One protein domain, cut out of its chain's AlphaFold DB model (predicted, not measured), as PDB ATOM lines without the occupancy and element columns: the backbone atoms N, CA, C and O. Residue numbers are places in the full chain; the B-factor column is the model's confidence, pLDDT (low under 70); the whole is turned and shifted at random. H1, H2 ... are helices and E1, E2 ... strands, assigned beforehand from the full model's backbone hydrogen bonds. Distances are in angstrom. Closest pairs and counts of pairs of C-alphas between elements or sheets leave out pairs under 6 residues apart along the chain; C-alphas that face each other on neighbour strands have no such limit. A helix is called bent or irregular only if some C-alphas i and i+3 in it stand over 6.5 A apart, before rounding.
ATOM      1  N   TYR A 138      97.734 -47.907 129.376       72.56
ATOM      2  CA  TYR A 138      97.099 -49.211 129.186       72.56
ATOM      3  C   TYR A 138      97.514 -49.997 127.921       72.56
ATOM      4  O   TYR A 138      97.802 -51.184 127.996       72.56
ATOM      5  N   VAL A 139      97.485 -49.349 126.758       81.62
ATOM      6  CA  VAL A 139      97.803 -49.919 125.443       81.62
ATOM      7  C   VAL A 139      99.283 -50.256 125.358       81.62
ATOM      8  O   VAL A 139      99.618 -51.374 124.974       81.62
ATOM      9  N   GLN A 140     100.128 -49.333 125.818       80.00
ATOM     10  CA  GLN A 140     101.566 -49.536 125.924       80.00
ATOM     11  C   GLN A 140     101.892 -50.746 126.805       80.00
ATOM     12  O   GLN A 140     102.668 -51.604 126.411       80.00
ATOM     13  N   HIS A 141     101.229 -50.901 127.950       78.50
ATOM     14  CA  HIS A 141     101.495 -52.033 128.834       78.50
ATOM     15  C   HIS A 141     101.029 -53.381 128.265       78.50
ATOM     16  O   HIS A 141     101.637 -54.414 128.540       78.50
ATOM     17  N   ILE A 142      99.948 -53.408 127.474       84.50
ATOM     18  CA  ILE A 142      99.558 -54.628 126.751       84.50
ATOM     19  C   ILE A 142     100.597 -54.948 125.673       84.50
ATOM     20  O   ILE A 142     100.955 -56.114 125.516       84.50
ATOM     21  N   ALA A 143     101.084 -53.930 124.961       88.06
ATOM     22  CA  ALA A 143     102.164 -54.055 123.991       88.06
ATOM     23  C   ALA A 143     103.443 -54.610 124.637       88.06
ATOM     24  O   ALA A 143     103.954 -55.627 124.178       88.06
ATOM     25  N   GLU A 144     103.872 -54.035 125.761       84.75
ATOM     26  CA  GLU A 144     104.990 -54.484 126.603       84.75
ATOM     27  C   GLU A 144     104.828 -55.943 127.030       84.75
ATOM     28  O   GLU A 144     105.714 -56.765 126.800       84.75
ATOM     29  N   ALA A 145     103.670 -56.299 127.589       86.94
ATOM     30  CA  ALA A 145     103.392 -57.665 128.017       86.94
ATOM     31  C   ALA A 145     103.441 -58.665 126.852       86.94
ATOM     32  O   ALA A 145     103.992 -59.758 126.997       86.94
ATOM     33  N   CYS A 146     102.892 -58.295 125.691       91.38
ATOM     34  CA  CYS A 146     102.952 -59.125 124.491       91.38
ATOM     35  C   CYS A 146     104.389 -59.290 123.998       91.38
ATOM     36  O   CYS A 146     104.818 -60.411 123.743       91.38
ATOM     37  N   THR A 147     105.142 -58.196 123.909       90.62
ATOM     38  CA  THR A 147     106.539 -58.211 123.475       90.62
ATOM     39  C   THR A 147     107.397 -59.056 124.404       90.62
ATOM     40  O   THR A 147     108.138 -59.908 123.920       90.62
ATOM     41  N   LEU A 148     107.247 -58.892 125.719       88.81
ATOM     42  CA  LEU A 148     107.991 -59.649 126.720       88.81
ATOM     43  C   LEU A 148     107.754 -61.149 126.566       88.81
ATOM     44  O   LEU A 148     108.702 -61.903 126.378       88.81
ATOM     45  N   ILE A 149     106.495 -61.587 126.599       91.75
ATOM     46  CA  ILE A 149     106.164 -63.017 126.544       91.75
ATOM     47  C   ILE A 149     106.537 -63.641 125.195       91.75
ATOM     48  O   ILE A 149     106.910 -64.806 125.145       91.75
ATOM     49  N   MET A 150     106.444 -62.892 124.095       92.12
ATOM     50  CA  MET A 150     106.715 -63.438 122.764       92.12
ATOM     51  C   MET A 150     108.202 -63.423 122.384       92.12
ATOM     52  O   MET A 150     108.615 -64.270 121.592       92.12
ATOM     53  N   LYS A 151     109.001 -62.472 122.896       90.44
ATOM     54  CA  LYS A 151     110.418 -62.304 122.510       90.44
ATOM     55  C   LYS A 151     111.423 -62.837 123.535       90.44
ATOM     56  O   LYS A 151     112.558 -63.112 123.154       90.44
ATOM     57  N   ASP A 152     111.065 -62.959 124.809       88.94
ATOM     58  CA  ASP A 152     111.987 -63.448 125.841       88.94
ATOM     59  C   ASP A 152     112.165 -64.974 125.740       88.94
ATOM     60  O   ASP A 152     111.194 -65.735 125.745       88.94
ATOM     61  N   GLY A 153     113.425 -65.419 125.646       88.88
ATOM     62  CA  GLY A 153     113.806 -66.820 125.435       88.88
ATOM     63  C   GLY A 153     113.291 -67.783 126.507       88.88
ATOM     64  O   GLY A 153     113.089 -68.964 126.237       88.88
ATOM     65  N   ARG A 154     112.985 -67.286 127.711       89.50
ATOM     66  CA  ARG A 154     112.429 -68.104 128.804       89.50
ATOM     67  C   ARG A 154     111.018 -68.603 128.531       89.50
ATOM     68  O   ARG A 154     110.640 -69.659 129.041       89.50
ATOM     69  N   TRP A 155     110.261 -67.866 127.719       92.25
ATOM     70  CA  TRP A 155     108.916 -68.218 127.249       92.25
ATOM     71  C   TRP A 155     108.959 -68.913 125.888       92.25
ATOM     72  O   TRP A 155     108.035 -68.810 125.078       92.25
ATOM     73  N   GLN A 156     110.051 -69.619 125.622       91.44
ATOM     74  CA  GLN A 156     110.198 -70.499 124.481       91.44
ATOM     75  C   GLN A 156     110.399 -71.930 124.982       91.44
ATOM     76  O   GLN A 156     110.572 -72.178 126.174       91.44
ATOM     77  N   THR A 157     110.320 -72.887 124.070       89.00
ATOM     78  CA  THR A 157     110.561 -74.304 124.342       89.00
ATOM     79  C   THR A 157     111.776 -74.741 123.545       89.00
ATOM     80  O   THR A 157     111.927 -74.367 122.379       89.00
ATOM     81  N   TYR A 158     112.645 -75.522 124.181       83.00
ATOM     82  CA  TYR A 158     113.880 -76.001 123.577       83.00
ATOM     83  C   TYR A 158     113.790 -77.506 123.334       83.00
ATOM     84  O   TYR A 158     113.420 -78.261 124.233       83.00
ATOM     85  N   LYS A 159     114.156 -77.951 122.129       80.19
ATOM     86  CA  LYS A 159     114.531 -79.351 121.902       80.19
ATOM     87  C   LYS A 159     116.029 -79.379 121.591       80.19
ATOM     88  O   LYS A 159     116.450 -78.520 120.820       80.19
ATOM     89  N   PRO A 160     116.795 -80.345 122.135       75.88
ATOM     90  CA  PRO A 160     118.250 -80.434 121.979       75.88
ATOM     91  C   PRO A 160     118.779 -80.211 120.558       75.88
ATOM     92  O   PRO A 160     119.833 -79.603 120.413       75.88
ATOM     93  N   ASP A 161     118.001 -80.598 119.541       80.94
ATOM     94  CA  ASP A 161     118.421 -80.588 118.135       80.94
ATOM     95  C   ASP A 161     117.653 -79.590 117.248       80.94
ATOM     96  O   ASP A 161     117.807 -79.598 116.027       80.94
ATOM     97  N   THR A 162     116.777 -78.744 117.808       78.44
ATOM     98  CA  THR A 162     115.969 -77.815 116.995       78.44
ATOM     99  C   THR A 162     116.001 -76.398 117.528       78.44
ATOM    100  O   THR A 162     115.980 -76.189 118.739       78.44
ATOM    101  N   ALA A 163     115.935 -75.427 116.613       84.50
ATOM    102  CA  ALA A 163     115.761 -74.019 116.944       84.50
ATOM    103  C   ALA A 163     114.645 -73.815 117.981       84.50
ATOM    104  O   ALA A 163     113.609 -74.492 117.947       84.50
ATOM    105  N   SER A 164     114.877 -72.870 118.891       86.19
ATOM    106  CA  SER A 164     113.928 -72.507 119.935       86.19
ATOM    107  C   SER A 164     112.553 -72.190 119.348       86.19
ATOM    108  O   SER A 164     112.432 -71.494 118.336       86.19
ATOM    109  N   ARG A 165     111.502 -72.723 119.971       90.00
ATOM    110  CA  ARG A 165     110.122 -72.594 119.496       90.00
ATOM    111  C   ARG A 165     109.317 -71.712 120.446       90.00
ATOM    112  O   ARG A 165     109.242 -72.049 121.629       90.00
ATOM    113  N   PRO A 166     108.658 -70.635 119.973       90.50
ATOM    114  CA  PRO A 166     107.790 -69.830 120.830       90.50
ATOM    115  C   PRO A 166     106.614 -70.662 121.351       90.50
ATOM    116  O   PRO A 166     106.124 -71.543 120.641       90.50
ATOM    117  N   LEU A 167     106.143 -70.364 122.567       90.12
ATOM    118  CA  LEU A 167     104.989 -71.052 123.166       90.12
ATOM    119  C   LEU A 167     103.712 -70.896 122.329       90.12
ATOM    120  O   LEU A 167     102.925 -71.835 122.216       90.12
ATOM    121  N   PHE A 168     103.527 -69.728 121.708       90.38
ATOM    122  CA  PHE A 168     102.354 -69.416 120.894       90.38
ATOM    123  C   PHE A 168     102.699 -69.412 119.402       90.38
ATOM    124  O   PHE A 168     103.615 -68.706 118.977       90.38
ATOM    125  N   GLN A 169     101.970 -70.200 118.605       87.88
ATOM    126  CA  GLN A 169     102.235 -70.432 117.180       87.88
ATOM    127  C   GLN A 169     100.948 -70.644 116.384       87.88
ATOM    128  O   GLN A 169     100.030 -71.338 116.827       87.88
ATOM    129  N   TRP A 170     100.912 -70.105 115.167       82.56
ATOM    130  CA  TRP A 170      99.747 -70.221 114.289       82.56
ATOM    131  C   TRP A 170      99.447 -71.678 113.920       82.56
ATOM    132  O   TRP A 170      98.293 -72.100 113.922       82.56
ATOM    133  N   GLU A 171     100.495 -72.474 113.694       82.56
ATOM    134  CA  GLU A 171     100.455 -73.904 113.365       82.56
ATOM    135  C   GLU A 171      99.749 -74.737 114.440       82.56
ATOM    136  O   GLU A 171      99.300 -75.851 114.187       82.56
ATOM    137  N   SER A 172      99.641 -74.191 115.648       79.12
ATOM    138  CA  SER A 172      98.989 -74.829 116.789       79.12
ATOM    139  C   SER A 172      97.604 -74.251 117.094       79.12
ATOM    140  O   SER A 172      97.033 -74.529 118.145       79.12
ATOM    141  N   GLY A 173      97.049 -73.460 116.170       84.62
ATOM    142  CA  GLY A 173      95.718 -72.865 116.281       84.62
ATOM    143  C   GLY A 173      95.676 -71.518 117.008       84.62
ATOM    144  O   GLY A 173      94.583 -71.044 117.330       84.62
ATOM    145  N   ASP A 174      96.830 -70.891 117.263       87.56
ATOM    146  CA  ASP A 174      96.896 -69.587 117.922       87.56
ATOM    147  C   ASP A 174      96.700 -68.458 116.910       87.56
ATOM    148  O   ASP A 174      97.551 -68.199 116.059       87.56
ATOM    149  N   ASP A 175      95.600 -67.716 117.033       91.88
ATOM    150  CA  ASP A 175      95.433 -66.488 116.262       91.88
ATOM    151  C   ASP A 175      96.215 -65.362 116.948       91.88
ATOM    152  O   ASP A 175      95.779 -64.795 117.953       91.88
ATOM    153  N   LEU A 176      97.412 -65.075 116.440       92.69
ATOM    154  CA  LEU A 176      98.316 -64.071 117.003       92.69
ATOM    155  C   LEU A 176      98.034 -62.650 116.508       92.69
ATOM    156  O   LEU A 176      98.810 -61.754 116.822       92.69
ATOM    157  N   SER A 177      96.950 -62.408 115.761       93.38
ATOM    158  CA  SER A 177      96.707 -61.105 115.122       93.38
ATOM    159  C   SER A 177      96.646 -59.964 116.142       93.38
ATOM    160  O   SER A 177      97.284 -58.931 115.951       93.38
ATOM    161  N   ALA A 178      95.963 -60.170 117.277       91.88
ATOM    162  CA  ALA A 178      95.913 -59.179 118.356       91.88
ATOM    163  C   ALA A 178      97.289 -58.982 119.000       91.88
ATOM    164  O   ALA A 178      97.729 -57.851 119.165       91.88
ATOM    165  N   VAL A 179      97.977 -60.078 119.327       92.25
ATOM    166  CA  VAL A 179      99.293 -60.058 119.985       92.25
ATOM    167  C   VAL A 179     100.322 -59.337 119.114       92.25
ATOM    168  O   VAL A 179     100.980 -58.420 119.590       92.25
ATOM    169  N   ARG A 180     100.407 -59.682 117.824       94.12
ATOM    170  CA  ARG A 180     101.302 -59.037 116.854       94.12
ATOM    171  C   ARG A 180     100.975 -57.558 116.668       94.12
ATOM    172  O   ARG A 180     101.898 -56.757 116.639       94.12
ATOM    173  N   SER A 181      99.687 -57.204 116.616       93.50
ATOM    174  CA  SER A 181      99.266 -55.797 116.534       93.50
ATOM    175  C   SER A 181      99.669 -55.002 117.779       93.50
ATOM    176  O   SER A 181     100.020 -53.834 117.690       93.50
ATOM    177  N   PHE A 182      99.641 -55.626 118.960       92.88
ATOM    178  CA  PHE A 182     100.152 -54.991 120.170       92.88
ATOM    179  C   PHE A 182     101.676 -54.868 120.152       92.88
ATOM    180  O   PHE A 182     102.197 -53.803 120.452       92.88
ATOM    181  N   MET A 183     102.389 -55.922 119.753       92.62
ATOM    182  CA  MET A 183     103.853 -55.910 119.666       92.62
ATOM    183  C   MET A 183     104.389 -54.872 118.678       92.62
ATOM    184  O   MET A 183     105.440 -54.295 118.938       92.62
ATOM    185  N   SER A 184     103.699 -54.623 117.560       90.62
ATOM    186  CA  SER A 184     104.142 -53.630 116.576       90.62
ATOM    187  C   SER A 184     104.040 -52.193 117.085       90.62
ATOM    188  O   SER A 184     104.754 -51.344 116.580       90.62
ATOM    189  N   MET A 185     103.223 -51.917 118.112       86.94
ATOM    190  CA  MET A 185     103.239 -50.614 118.796       86.94
ATOM    191  C   MET A 185     104.409 -50.460 119.781       86.94
ATOM    192  O   MET A 185     104.595 -49.385 120.335       86.94
ATOM    193  N   HIS A 186     105.158 -51.532 120.062       83.12
ATOM    194  CA  HIS A 186     106.255 -51.521 121.031       83.12
ATOM    195  C   HIS A 186     107.638 -51.362 120.387       83.12
ATOM    196  O   HIS A 186     108.614 -51.384 121.119       83.12
ATOM    197  N   SER A 187     107.804 -51.320 119.064       73.88
ATOM    198  CA  SER A 187     109.151 -51.390 118.461       73.88
ATOM    199  C   SER A 187     110.134 -50.414 119.130       73.88
ATOM    200  O   SER A 187     109.973 -49.206 119.021       73.88
ATOM    201  N   GLU A 188     111.110 -50.970 119.862       61.09
ATOM    202  CA  GLU A 188     112.123 -50.248 120.654       61.09
ATOM    203  C   GLU A 188     113.249 -49.706 119.767       61.09
ATOM    204  O   GLU A 188     114.311 -49.351 120.270       61.09
ATOM    205  N   VAL A 200      99.277 -44.234 107.514       82.31
ATOM    206  CA  VAL A 200      98.946 -45.641 107.761       82.31
ATOM    207  C   VAL A 200      99.205 -46.040 109.219       82.31
ATOM    208  O   VAL A 200      98.407 -46.793 109.791       82.31
ATOM    209  N   ASP A 201     100.268 -45.520 109.830       86.12
ATOM    210  CA  ASP A 201     100.633 -45.794 111.221       86.12
ATOM    211  C   ASP A 201      99.668 -45.103 112.187       86.12
ATOM    212  O   ASP A 201      99.199 -45.729 113.139       86.12
ATOM    213  N   GLU A 202      99.247 -43.868 111.894       88.94
ATOM    214  CA  GLU A 202      98.264 -43.167 112.730       88.94
ATOM    215  C   GLU A 202      96.910 -43.893 112.770       88.94
ATOM    216  O   GLU A 202      96.305 -44.053 113.835       88.94
ATOM    217  N   VAL A 203      96.411 -44.351 111.614       91.69
ATOM    218  CA  VAL A 203      95.167 -45.141 111.537       91.69
ATOM    219  C   VAL A 203      95.323 -46.450 112.313       91.69
ATOM    220  O   VAL A 203      94.407 -46.873 113.023       91.69
ATOM    221  N   PHE A 204      96.480 -47.104 112.194       93.19
ATOM    222  CA  PHE A 204      96.771 -48.328 112.925       93.19
ATOM    223  C   PHE A 204      96.753 -48.106 114.445       93.19
ATOM    224  O   PHE A 204      96.021 -48.810 115.145       93.19
ATOM    225  N   GLU A 205      97.468 -47.107 114.961       90.50
ATOM    226  CA  GLU A 205      97.499 -46.798 116.393       90.50
ATOM    227  C   GLU A 205      96.105 -46.480 116.945       90.50
ATOM    228  O   GLU A 205      95.676 -47.069 117.947       90.50
ATOM    229  N   ARG A 206      95.344 -45.595 116.281       92.62
ATOM    230  CA  ARG A 206      93.977 -45.248 116.710       92.62
ATOM    231  C   ARG A 206      93.055 -46.466 116.732       92.62
ATOM    232  O   ARG A 206      92.300 -46.650 117.696       92.62
ATOM    233  N   ALA A 207      93.158 -47.337 115.728       94.75
ATOM    234  CA  ALA A 207      92.414 -48.587 115.678       94.75
ATOM    235  C   ALA A 207      92.745 -49.492 116.874       94.75
ATOM    236  O   ALA A 207      91.831 -49.965 117.561       94.75
ATOM    237  N   ILE A 208      94.024 -49.692 117.200       94.19
ATOM    238  CA  ILE A 208      94.409 -50.510 118.358       94.19
ATOM    239  C   ILE A 208      93.980 -49.862 119.677       94.19
ATOM    240  O   ILE A 208      93.492 -50.559 120.570       94.19
ATOM    241  N   HIS A 209      94.012 -48.532 119.788       90.19
ATOM    242  CA  HIS A 209      93.421 -47.822 120.924       90.19
ATOM    243  C   HIS A 209      91.931 -48.126 121.100       90.19
ATOM    244  O   HIS A 209      91.476 -48.367 122.228       90.19
ATOM    245  N   LEU A 210      91.162 -48.139 120.009       92.44
ATOM    246  CA  LEU A 210      89.759 -48.537 120.037       92.44
ATOM    247  C   LEU A 210      89.606 -50.005 120.464       92.44
ATOM    248  O   LEU A 210      88.798 -50.286 121.355       92.44
ATOM    249  N   TYR A 211      90.419 -50.920 119.927       92.50
ATOM    250  CA  TYR A 211      90.413 -52.334 120.320       92.50
ATOM    251  C   TYR A 211      90.704 -52.522 121.812       92.50
ATOM    252  O   TYR A 211      89.952 -53.208 122.501       92.50
ATOM    253  N   SER A 212      91.724 -51.859 122.360       87.69
ATOM    254  CA  SER A 212      92.044 -51.889 123.792       87.69
ATOM    255  C   SER A 212      90.910 -51.348 124.661       87.69
ATOM    256  O   SER A 212      90.601 -51.909 125.714       87.69
ATOM    257  N   ARG A 213      90.251 -50.268 124.225       86.81
ATOM    258  CA  ARG A 213      89.087 -49.700 124.922       86.81
ATOM    259  C   ARG A 213      87.897 -50.653 124.892       86.81
ATOM    260  O   ARG A 213      87.185 -50.753 125.891       86.81
ATOM    261  N   MET A 214      87.671 -51.344 123.776       87.44
ATOM    262  CA  MET A 214      86.659 -52.396 123.668       87.44
ATOM    263  C   MET A 214      87.018 -53.588 124.558       87.44
ATOM    264  O   MET A 214      86.170 -54.043 125.312       87.44
ATOM    265  N   TYR A 215      88.277 -54.024 124.560       82.62
ATOM    266  CA  TYR A 215      88.786 -55.099 125.412       82.62
ATOM    267  C   TYR A 215      88.576 -54.811 126.903       82.62
ATOM    268  O   TYR A 215      88.141 -55.684 127.654       82.62
ATOM    269  N   HIS A 216      88.805 -53.565 127.325       75.81
ATOM    270  CA  HIS A 216      88.538 -53.125 128.692       75.81
ATOM    271  C   HIS A 216      87.035 -53.014 129.006       75.81
ATOM    272  O   HIS A 216      86.602 -53.230 130.144       75.81
ATOM    273  N   ARG A 217      86.207 -52.653 128.015       72.44
ATOM    274  CA  ARG A 217      84.759 -52.532 128.190       72.44
ATOM    275  C   ARG A 217      84.108 -53.911 128.226       72.44
ATOM    276  O   ARG A 217      84.058 -54.662 127.265       72.44
ATOM    277  N   LYS A 218      83.516 -54.192 129.376       61.97
ATOM    278  CA  LYS A 218      82.821 -55.432 129.708       61.97
ATOM    279  C   LYS A 218      81.592 -55.642 128.794       61.97
ATOM    280  O   LYS A 218      80.534 -55.084 129.079       61.97
ATOM    281  N   GLY A 219      81.719 -56.419 127.711       65.56
ATOM    282  CA  GLY A 219      80.606 -56.775 126.813       65.56
ATOM    283  C   GLY A 219      81.017 -57.666 125.624       65.56
ATOM    284  O   GLY A 219      82.062 -57.411 125.039       65.56
ATOM    285  N   GLU A 479      86.988 -63.925 118.778       85.25
ATOM    286  CA  GLU A 479      87.285 -64.811 119.898       85.25
ATOM    287  C   GLU A 479      88.708 -65.368 119.853       85.25
ATOM    288  O   GLU A 479      89.367 -65.419 120.888       85.25
ATOM    289  N   ALA A 480      89.191 -65.756 118.669       86.88
ATOM    290  CA  ALA A 480      90.502 -66.384 118.525       86.88
ATOM    291  C   ALA A 480      91.671 -65.428 118.864       86.88
ATOM    292  O   ALA A 480      92.440 -65.773 119.763       86.88
ATOM    293  N   PRO A 481      91.779 -64.206 118.287       87.69
ATOM    294  CA  PRO A 481      92.820 -63.250 118.682       87.69
ATOM    295  C   PRO A 481      92.760 -62.877 120.165       87.69
ATOM    296  O   PRO A 481      93.780 -62.745 120.843       87.69
ATOM    297  N   LEU A 482      91.539 -62.728 120.683       85.50
ATOM    298  CA  LEU A 482      91.288 -62.398 122.077       85.50
ATOM    299  C   LEU A 482      91.734 -63.521 123.026       85.50
ATOM    300  O   LEU A 482      92.271 -63.235 124.098       85.50
ATOM    301  N   LYS A 483      91.542 -64.788 122.638       85.56
ATOM    302  CA  LYS A 483      92.004 -65.956 123.395       85.56
ATOM    303  C   LYS A 483      93.528 -65.963 123.505       85.56
ATOM    304  O   LYS A 483      94.045 -66.075 124.615       85.56
ATOM    305  N   SER A 484      94.244 -65.775 122.398       90.38
ATOM    306  CA  SER A 484      95.714 -65.706 122.402       90.38
ATOM    307  C   SER A 484      96.223 -64.557 123.275       90.38
ATOM    308  O   SER A 484      97.064 -64.768 124.146       90.38
ATOM    309  N   LEU A 485      95.641 -63.360 123.126       88.75
ATOM    310  CA  LEU A 485      96.003 -62.190 123.929       88.75
ATOM    311  C   LEU A 485      95.818 -62.437 125.434       88.75
ATOM    312  O   LEU A 485      96.683 -62.099 126.237       88.75
ATOM    313  N   ARG A 486      94.706 -63.057 125.834       85.19
ATOM    314  CA  ARG A 486      94.436 -63.376 127.243       85.19
ATOM    315  C   ARG A 486      95.405 -64.408 127.813       85.19
ATOM    316  O   ARG A 486      95.776 -64.272 128.976       85.19
ATOM    317  N   ARG A 487      95.813 -65.410 127.026       88.31
ATOM    318  CA  ARG A 487      96.815 -66.414 127.434       88.31
ATOM    319  C   ARG A 487      98.187 -65.773 127.651       88.31
ATOM    320  O   ARG A 487      98.799 -65.992 128.691       88.31
ATOM    321  N   VAL A 488      98.602 -64.893 126.738       90.19
ATOM    322  CA  VAL A 488      99.821 -64.077 126.874       90.19
ATOM    323  C   VAL A 488      99.774 -63.217 128.137       90.19
ATOM    324  O   VAL A 488     100.663 -63.295 128.983       90.19
ATOM    325  N   LEU A 489      98.695 -62.452 128.324       85.88
ATOM    326  CA  LEU A 489      98.534 -61.610 129.510       85.88
ATOM    327  C   LEU A 489      98.510 -62.440 130.797       85.88
ATOM    328  O   LEU A 489      99.089 -62.031 131.796       85.88
ATOM    329  N   ARG A 490      97.888 -63.623 130.789       85.06
ATOM    330  CA  ARG A 490      97.882 -64.537 131.936       85.06
ATOM    331  C   ARG A 490      99.303 -64.937 132.346       85.06
ATOM    332  O   ARG A 490      99.613 -64.822 133.529       85.06
ATOM    333  N   LEU A 491     100.155 -65.354 131.405       88.12
ATOM    334  CA  LEU A 491     101.564 -65.653 131.698       88.12
ATOM    335  C   LEU A 491     102.279 -64.432 132.276       88.12
ATOM    336  O   LEU A 491     102.931 -64.540 133.312       88.12
ATOM    337  N   PHE A 492     102.075 -63.261 131.670       86.50
ATOM    338  CA  PHE A 492     102.647 -62.008 132.148       86.50
ATOM    339  C   PHE A 492     102.268 -61.699 133.608       86.50
ATOM    340  O   PHE A 492     103.133 -61.372 134.418       86.50
ATOM    341  N   TYR A 493     100.997 -61.861 133.994       79.06
ATOM    342  CA  TYR A 493     100.568 -61.611 135.376       79.06
ATOM    343  C   TYR A 493     101.196 -62.572 136.382       79.06
ATOM    344  O   TYR A 493     101.570 -62.151 137.480       79.06
ATOM    345  N   ILE A 494     101.322 -63.847 136.016       82.00
ATOM    346  CA  ILE A 494     101.975 -64.859 136.858       82.00
ATOM    347  C   ILE A 494     103.452 -64.534 137.019       82.00
ATOM    348  O   ILE A 494     103.997 -64.653 138.114       82.00
ATOM    349  N   ALA A 495     104.073 -64.079 135.938       83.50
ATOM    350  CA  ALA A 495     105.470 -63.713 135.903       83.50
ATOM    351  C   ALA A 495     105.784 -62.397 136.641       83.50
ATOM    352  O   ALA A 495     106.918 -62.200 137.062       83.50
ATOM    353  N   GLY A 496     104.811 -61.493 136.802       76.62
ATOM    354  CA  GLY A 496     104.993 -60.225 137.517       76.62
ATOM    355  C   GLY A 496     104.640 -60.280 139.006       76.62
ATOM    356  O   GLY A 496     105.348 -59.731 139.847       76.62
ATOM    357  N   GLY A 497     103.525 -60.918 139.366       68.94
ATOM    358  CA  GLY A 497     103.012 -60.897 140.742       68.94
ATOM    359  C   GLY A 497     103.060 -62.241 141.464       68.94
ATOM    360  O   GLY A 497     102.509 -62.370 142.566       68.94
ATOM    361  N   GLY A 498     103.665 -63.250 140.833       71.31
ATOM    362  CA  GLY A 498     103.690 -64.613 141.326       71.31
ATOM    363  C   GLY A 498     102.278 -65.157 141.614       71.31
ATOM    364  O   GLY A 498     101.282 -64.724 141.029       71.31
ATOM    365  N   PRO A 499     102.138 -66.095 142.561       56.94
ATOM    366  CA  PRO A 499     100.839 -66.691 142.887       56.94
ATOM    367  C   PRO A 499      99.809 -65.766 143.501       56.94
ATOM    368  O   PRO A 499      98.608 -65.988 143.341       56.94
ATOM    369  N   GLY A 500     100.275 -64.792 144.284       58.16
ATOM    370  CA  GLY A 500      99.401 -63.876 145.006       58.16
ATOM    371  C   GLY A 500      98.558 -63.067 144.033       58.16
ATOM    372  O   GLY A 500      97.366 -62.885 144.269       58.16
ATOM    373  N   ALA A 501      99.139 -62.685 142.892       59.22
ATOM    374  CA  ALA A 501      98.425 -61.971 141.844       59.22
ATOM    375  C   ALA A 501      97.285 -62.776 141.221       59.22
ATOM    376  O   ALA A 501      96.326 -62.162 140.762       59.22
ATOM    377  N   MET A 502      97.345 -64.114 141.249       58.88
ATOM    378  CA  MET A 502      96.280 -64.942 140.690       58.88
ATOM    379  C   MET A 502      95.073 -65.144 141.608       58.88
ATOM    380  O   MET A 502      93.998 -65.498 141.129       58.88
ATOM    381  N   ARG A 503      95.249 -64.933 142.919       54.66
ATOM    382  CA  ARG A 503      94.217 -65.160 143.946       54.66
ATOM    383  C   ARG A 503      93.755 -63.882 144.667       54.66
ATOM    384  O   ARG A 503      92.768 -63.936 145.392       54.66
ATOM    385  N   GLY A 504      94.482 -62.770 144.538       40.62
ATOM    386  CA  GLY A 504      94.291 -61.568 145.357       40.62
ATOM    387  C   GLY A 504      93.316 -60.543 144.772       40.62
ATOM    388  O   GLY A 504      93.520 -60.143 143.628       40.62
ATOM    389  N   ASP A 505      92.387 -60.093 145.640       43.09
ATOM    390  CA  ASP A 505      91.309 -59.075 145.515       43.09
ATOM    391  C   ASP A 505      89.861 -59.592 145.339       43.09
ATOM    392  O   ASP A 505      88.918 -58.806 145.235       43.09
ATOM    393  N   GLY A 506      89.659 -60.913 145.329       45.50
ATOM    394  CA  GLY A 506      88.342 -61.505 145.067       45.50
ATOM    395  C   GLY A 506      87.946 -61.507 143.585       45.50
ATOM    396  O   GLY A 506      86.885 -62.028 143.243       45.50
ATOM    397  N   SER A 507      88.791 -60.991 142.685       47.62
ATOM    398  CA  SER A 507      88.713 -61.255 141.253       47.62
ATOM    399  C   SER A 507      89.720 -62.337 140.877       47.62
ATOM    400  O   SER A 507      90.941 -62.206 140.955       47.62
ATOM    401  N   ASN A 508      89.168 -63.491 140.531       53.12
ATOM    402  CA  ASN A 508      89.953 -64.666 140.241       53.12
ATOM    403  C   ASN A 508      90.696 -64.497 138.903       53.12
ATOM    404  O   ASN A 508      90.073 -64.561 137.849       53.12
ATOM    405  N   CYS A 509      92.018 -64.304 138.889       51.00
ATOM    406  CA  CYS A 509      92.747 -64.212 137.612       51.00
ATOM    407  C   CYS A 509      92.920 -65.583 136.934       51.00
ATOM    408  O   CYS A 509      93.410 -65.640 135.805       51.00
ATOM    409  N   TRP A 510      92.488 -66.676 137.582       58.25
ATOM    410  CA  TRP A 510      92.339 -67.982 136.941       58.25
ATOM    411  C   TRP A 510      91.216 -68.004 135.901       58.25
ATOM    412  O   TRP A 510      91.075 -69.019 135.240       58.25
ATOM    413  N   LEU A 511      90.442 -66.924 135.713       62.62
ATOM    414  CA  LEU A 511      89.342 -66.855 134.744       62.62
ATOM    415  C   LEU A 511      89.666 -67.547 133.417       62.62
ATOM    416  O   LEU A 511      90.668 -67.249 132.762       62.62
ATOM    417  N   SER A 512      88.771 -68.460 133.051       60.00
ATOM    418  CA  SER A 512      88.850 -69.285 131.852       60.00
ATOM    419  C   SER A 512      89.020 -68.424 130.598       60.00
ATOM    420  O   SER A 512      88.328 -67.415 130.426       60.00
ATOM    421  N   VAL A 513      89.936 -68.819 129.707       64.25
ATOM    422  CA  VAL A 513      89.993 -68.262 128.346       64.25
ATOM    423  C   VAL A 513      89.087 -69.045 127.390       64.25
ATOM    424  O   VAL A 513      88.774 -68.564 126.301       64.25
ATOM    425  N   ILE A 514      88.650 -70.241 127.792       56.22
ATOM    426  CA  ILE A 514      87.776 -71.141 127.038       56.22
ATOM    427  C   ILE A 514      86.330 -70.983 127.537       56.22
ATOM    428  O   ILE A 514      85.741 -71.912 128.073       56.22
ATOM    429  N   ASP A 515      85.719 -69.808 127.377       55.09
ATOM    430  CA  ASP A 515      84.276 -69.687 127.634       55.09
ATOM    431  C   ASP A 515      83.505 -69.915 126.327       55.09
ATOM    432  O   ASP A 515      83.424 -69.043 125.463       55.09
ATOM    433  N   ARG A 516      82.969 -71.119 126.125       52.97
ATOM    434  CA  ARG A 516      82.235 -71.493 124.908       52.97
ATOM    435  C   ARG A 516      80.842 -70.867 124.896       52.97
ATOM    436  O   ARG A 516      79.896 -71.485 125.345       52.97
ATOM    437  N   GLY A 517      80.730 -69.656 124.348       50.03
ATOM    438  CA  GLY A 517      79.622 -69.124 123.530       50.03
ATOM    439  C   GLY A 517      78.130 -69.416 123.799       50.03
ATOM    440  O   GLY A 517      77.321 -68.945 123.004       50.03
ATOM    441  N   LEU A 518      77.689 -70.131 124.834       45.97
ATOM    442  CA  LEU A 518      76.297 -70.556 124.970       45.97
ATOM    443  C   LEU A 518      75.791 -70.338 126.401       45.97
ATOM    444  O   LEU A 518      76.179 -70.995 127.356       45.97
ATOM    445  N   THR A 519      74.839 -69.407 126.480       48.06
ATOM    446  CA  THR A 519      73.906 -69.078 127.575       48.06
ATOM    447  C   THR A 519      74.288 -67.950 128.544       48.06
ATOM    448  O   THR A 519      73.564 -66.947 128.530       48.06
ATOM    449  N   ASP A 520      75.396 -67.980 129.296       47.44
ATOM    450  CA  ASP A 520      75.715 -66.889 130.247       47.44
ATOM    451  C   ASP A 520      76.661 -65.822 129.654       47.44
ATOM    452  O   ASP A 520      77.811 -65.648 130.053       47.44
ATOM    453  N   ASP A 521      76.128 -65.043 128.700       48.84
ATOM    454  CA  ASP A 521      76.786 -63.902 128.022       48.84
ATOM    455  C   ASP A 521      77.408 -62.866 128.976       48.84
ATOM    456  O   ASP A 521      78.131 -61.970 128.537       48.84
ATOM    457  N   ARG A 522      77.104 -62.934 130.278       49.12
ATOM    458  CA  ARG A 522      77.546 -61.970 131.286       49.12
ATOM    459  C   ARG A 522      79.044 -62.049 131.591       49.12
ATOM    460  O   ARG A 522      79.558 -61.063 132.114       49.12
ATOM    461  N   ARG A 523      79.748 -63.153 131.286       48.78
ATOM    462  CA  ARG A 523      81.074 -63.428 131.890       48.78
ATOM    463  C   ARG A 523      82.284 -63.509 130.956       48.78
ATOM    464  O   ARG A 523      83.387 -63.288 131.450       48.78
ATOM    465  N   TRP A 524      82.100 -63.552 129.629       42.75
ATOM    466  CA  TRP A 524      83.151 -63.134 128.668       42.75
ATOM    467  C   TRP A 524      83.728 -61.738 128.992       42.75
ATOM    468  O   TRP A 524      84.799 -61.364 128.514       42.75
ATOM    469  N   GLN A 525      82.975 -60.967 129.782       46.47
ATOM    470  CA  GLN A 525      83.059 -59.534 130.006       46.47
ATOM    471  C   GLN A 525      83.918 -59.123 131.211       46.47
ATOM    472  O   GLN A 525      84.148 -57.936 131.398       46.47
ATOM    473  N   THR A 526      84.335 -60.042 132.082       44.19
ATOM    474  CA  THR A 526      84.867 -59.685 133.410       44.19
ATOM    475  C   THR A 526      86.185 -60.364 133.719       44.19
ATOM    476  O   THR A 526      86.374 -60.814 134.840       44.19
ATOM    477  N   VAL A 527      87.143 -60.357 132.791       42.34
ATOM    478  CA  VAL A 527      88.536 -60.403 133.249       42.34
ATOM    479  C   VAL A 527      88.861 -59.018 133.801       42.34
ATOM    480  O   VAL A 527      89.400 -58.149 133.121       42.34
ATOM    481  N   ASN A 528      88.424 -58.772 135.043       40.38
ATOM    482  CA  ASN A 528      89.145 -57.830 135.883       40.38
ATOM    483  C   ASN A 528      90.514 -58.478 136.012       40.38
ATOM    484  O   ASN A 528      90.647 -59.480 136.698       40.38
ATOM    485  N   TYR A 529      91.498 -57.964 135.290       45.69
ATOM    486  CA  TYR A 529      92.842 -58.061 135.807       45.69
ATOM    487  C   TYR A 529      92.906 -56.956 136.862       45.69
ATOM    488  O   TYR A 529      92.857 -55.774 136.480       45.69
ATOM    489  N   PRO A 530      92.864 -57.297 138.163       38.38
ATOM    490  CA  PRO A 530      93.009 -56.320 139.222       38.38
ATOM    491  C   PRO A 530      94.177 -55.411 138.889       38.38
ATOM    492  O   PRO A 530      95.273 -55.874 138.577       38.38
ATOM    493  N   GLY A 531      93.935 -54.107 138.875       41.66
ATOM    494  CA  GLY A 531      94.990 -53.161 138.577       41.66
ATOM    495  C   GLY A 531      95.539 -53.222 137.149       41.66
ATOM    496  O   GLY A 531      96.698 -52.918 136.951       41.66
ATOM    497  N   LEU A 532      94.753 -53.420 136.096       42.94
ATOM    498  CA  LEU A 532      95.218 -53.007 134.753       42.94
ATOM    499  C   LEU A 532      95.705 -51.529 134.680       42.94
ATOM    500  O   LEU A 532      96.362 -51.150 133.724       42.94
ATOM    501  N   ALA A 533      95.410 -50.694 135.688       37.97
ATOM    502  CA  ALA A 533      96.036 -49.382 135.902       37.97
ATOM    503  C   ALA A 533      97.003 -49.301 137.118       37.97
ATOM    504  O   ALA A 533      97.815 -48.390 137.160       37.97
ATOM    505  N   ASN A 534      96.944 -50.227 138.094       41.19
ATOM    506  CA  ASN A 534      97.787 -50.245 139.323       41.19
ATOM    507  C   ASN A 534      98.849 -51.378 139.366       41.19
ATOM    508  O   ASN A 534      99.745 -51.382 140.205       41.19
ATOM    509  N   ARG A 535      98.697 -52.391 138.515       45.03
ATOM    510  CA  ARG A 535      99.509 -53.608 138.319       45.03
ATOM    511  C   ARG A 535     100.109 -53.651 136.911       45.03
ATOM    512  O   ARG A 535     101.255 -54.048 136.797       45.03
ATOM    513  N   LEU A 536      99.381 -53.199 135.879       40.84
ATOM    514  CA  LEU A 536     100.023 -52.721 134.650       40.84
ATOM    515  C   LEU A 536     100.428 -51.253 134.756       40.84
ATOM    516  O   LEU A 536     101.033 -50.768 133.838       40.84
ATOM    517  N   GLY A 537     100.161 -50.515 135.836       41.28
ATOM    518  CA  GLY A 537     100.988 -49.337 136.125       41.28
ATOM    519  C   GLY A 537     102.373 -49.859 136.484       41.28
ATOM    520  O   GLY A 537     102.626 -50.146 137.650       41.28
ATOM    521  N   LEU A 538     103.180 -50.145 135.467       44.66
ATOM    522  CA  LEU A 538     104.459 -50.829 135.540       44.66
ATOM    523  C   LEU A 538     105.499 -49.893 136.165       44.66
ATOM    524  O   LEU A 538     106.368 -49.331 135.514       44.66
TER     525      LEU A 538
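AT A GLANCE: This is residues 138 to 188, 200 to 219 and 479 to 538 of the 1254 residues of a protein of Thalassiosira oceanica (UniProt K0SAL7). Helix H1 sits in the middle of a cluster of helices, with H2 and H4 packed across it at large angles and H3 meeting it only at residues 138 to 139 of H1; H4 folds sharply near residue 497. A small two-stranded hairpin, E1 and E2, lies at one end of the longest axis, and a long loop of low confidence within residues 504 to 538 reaches the other end near Thr 519. The printed part has 131 residues with four named helices and two named strands, in the order H1, E1, E2, H2, H3, H4; the sheet is E1 - E2, antiparallel, and the class is mostly helix. The whole is compact, with a radius of gyration of the C-alphas of 15.3 A and spans of 46 by 39 by 33 A.

IN THESE COORDINATES: H1 is residues 138 to 151, 19.8 A from first to last C-alpha, beginning at C-alpha 138 (97.099, -49.211, 129.186). E1 is residues 156 to 159, 10.2 A, and E2 is residues 162 to 166, 12.1 A. H2 is residues 177 to 184, 10.6 A. H3 is residues 200 to 216, 24.5 A, beginning at C-alpha 200 (98.946, -45.641, 107.761). H4 is residues 479 to 503, 25.0 A, ending at C-alpha 503 (94.217, -65.160, 143.946). H4 is irregular, with C-alphas 496 and 499 9.4 A apart, and has a kink of 120 degrees near residue 497.

HOW THE PARTS SIT: H1 is the hub, touching three helices. It touches H2 about perpendicular at 84 degrees; their closest C-alphas, of Ala 143 and Phe 182, are 4.4 A apart. With residues 138 to 139 alone it touches H3, at 81 degrees, about perpendicular; the closest C-alphas are those of Val 139 and Ser 212, 6.3 A. H4 touches H1 with residues 485 to 492 alone, at 89 degrees, about perpendicular; the closest C-alphas are those of Ala 145 and Phe 492, 6.0 A. With residues 481 to 488 alone H4 touches H2 at a steep tilt of 63 degrees, the same way; the closest C-alphas are those of Ala 178 and Pro 481, 5.1 A. H2 and H3 are close but not clearly touching, with the C-alphas of Ser 181 and Ile 208 7.4 A apart. H3 and H4 are only just apart, at 8.4 A. E1 and E2 form an antiparallel hairpin, with N 157 and O 165 2.8 A apart and N 165 and O 157 2.9 A apart, within hydrogen-bond range. E1 is apart from H2, H3 and H4. In H1, H2 and H3 every O i to N i+4 pair is within hydrogen-bond range; in H4 17 of 21 are.

THE WHOLE: The two C-alphas farthest apart are those of Asp 161 and Thr 519, 46.9 A. Residues 189 to 199 are not printed, with 19.0 A from C-alpha 188 to C-alpha 200, and residues 220 to 478 are not printed, with 12.5 A from C-alpha 219 to C-alpha 479. Of the links that are printed whole, H1 to E1 and E1 to E2 are tight and E2 to H2 is short. The mean pLDDT of the printed part is 74.4; residue 188, residues 218 to 219, residue 497 and residues 499 to 538 are under 70.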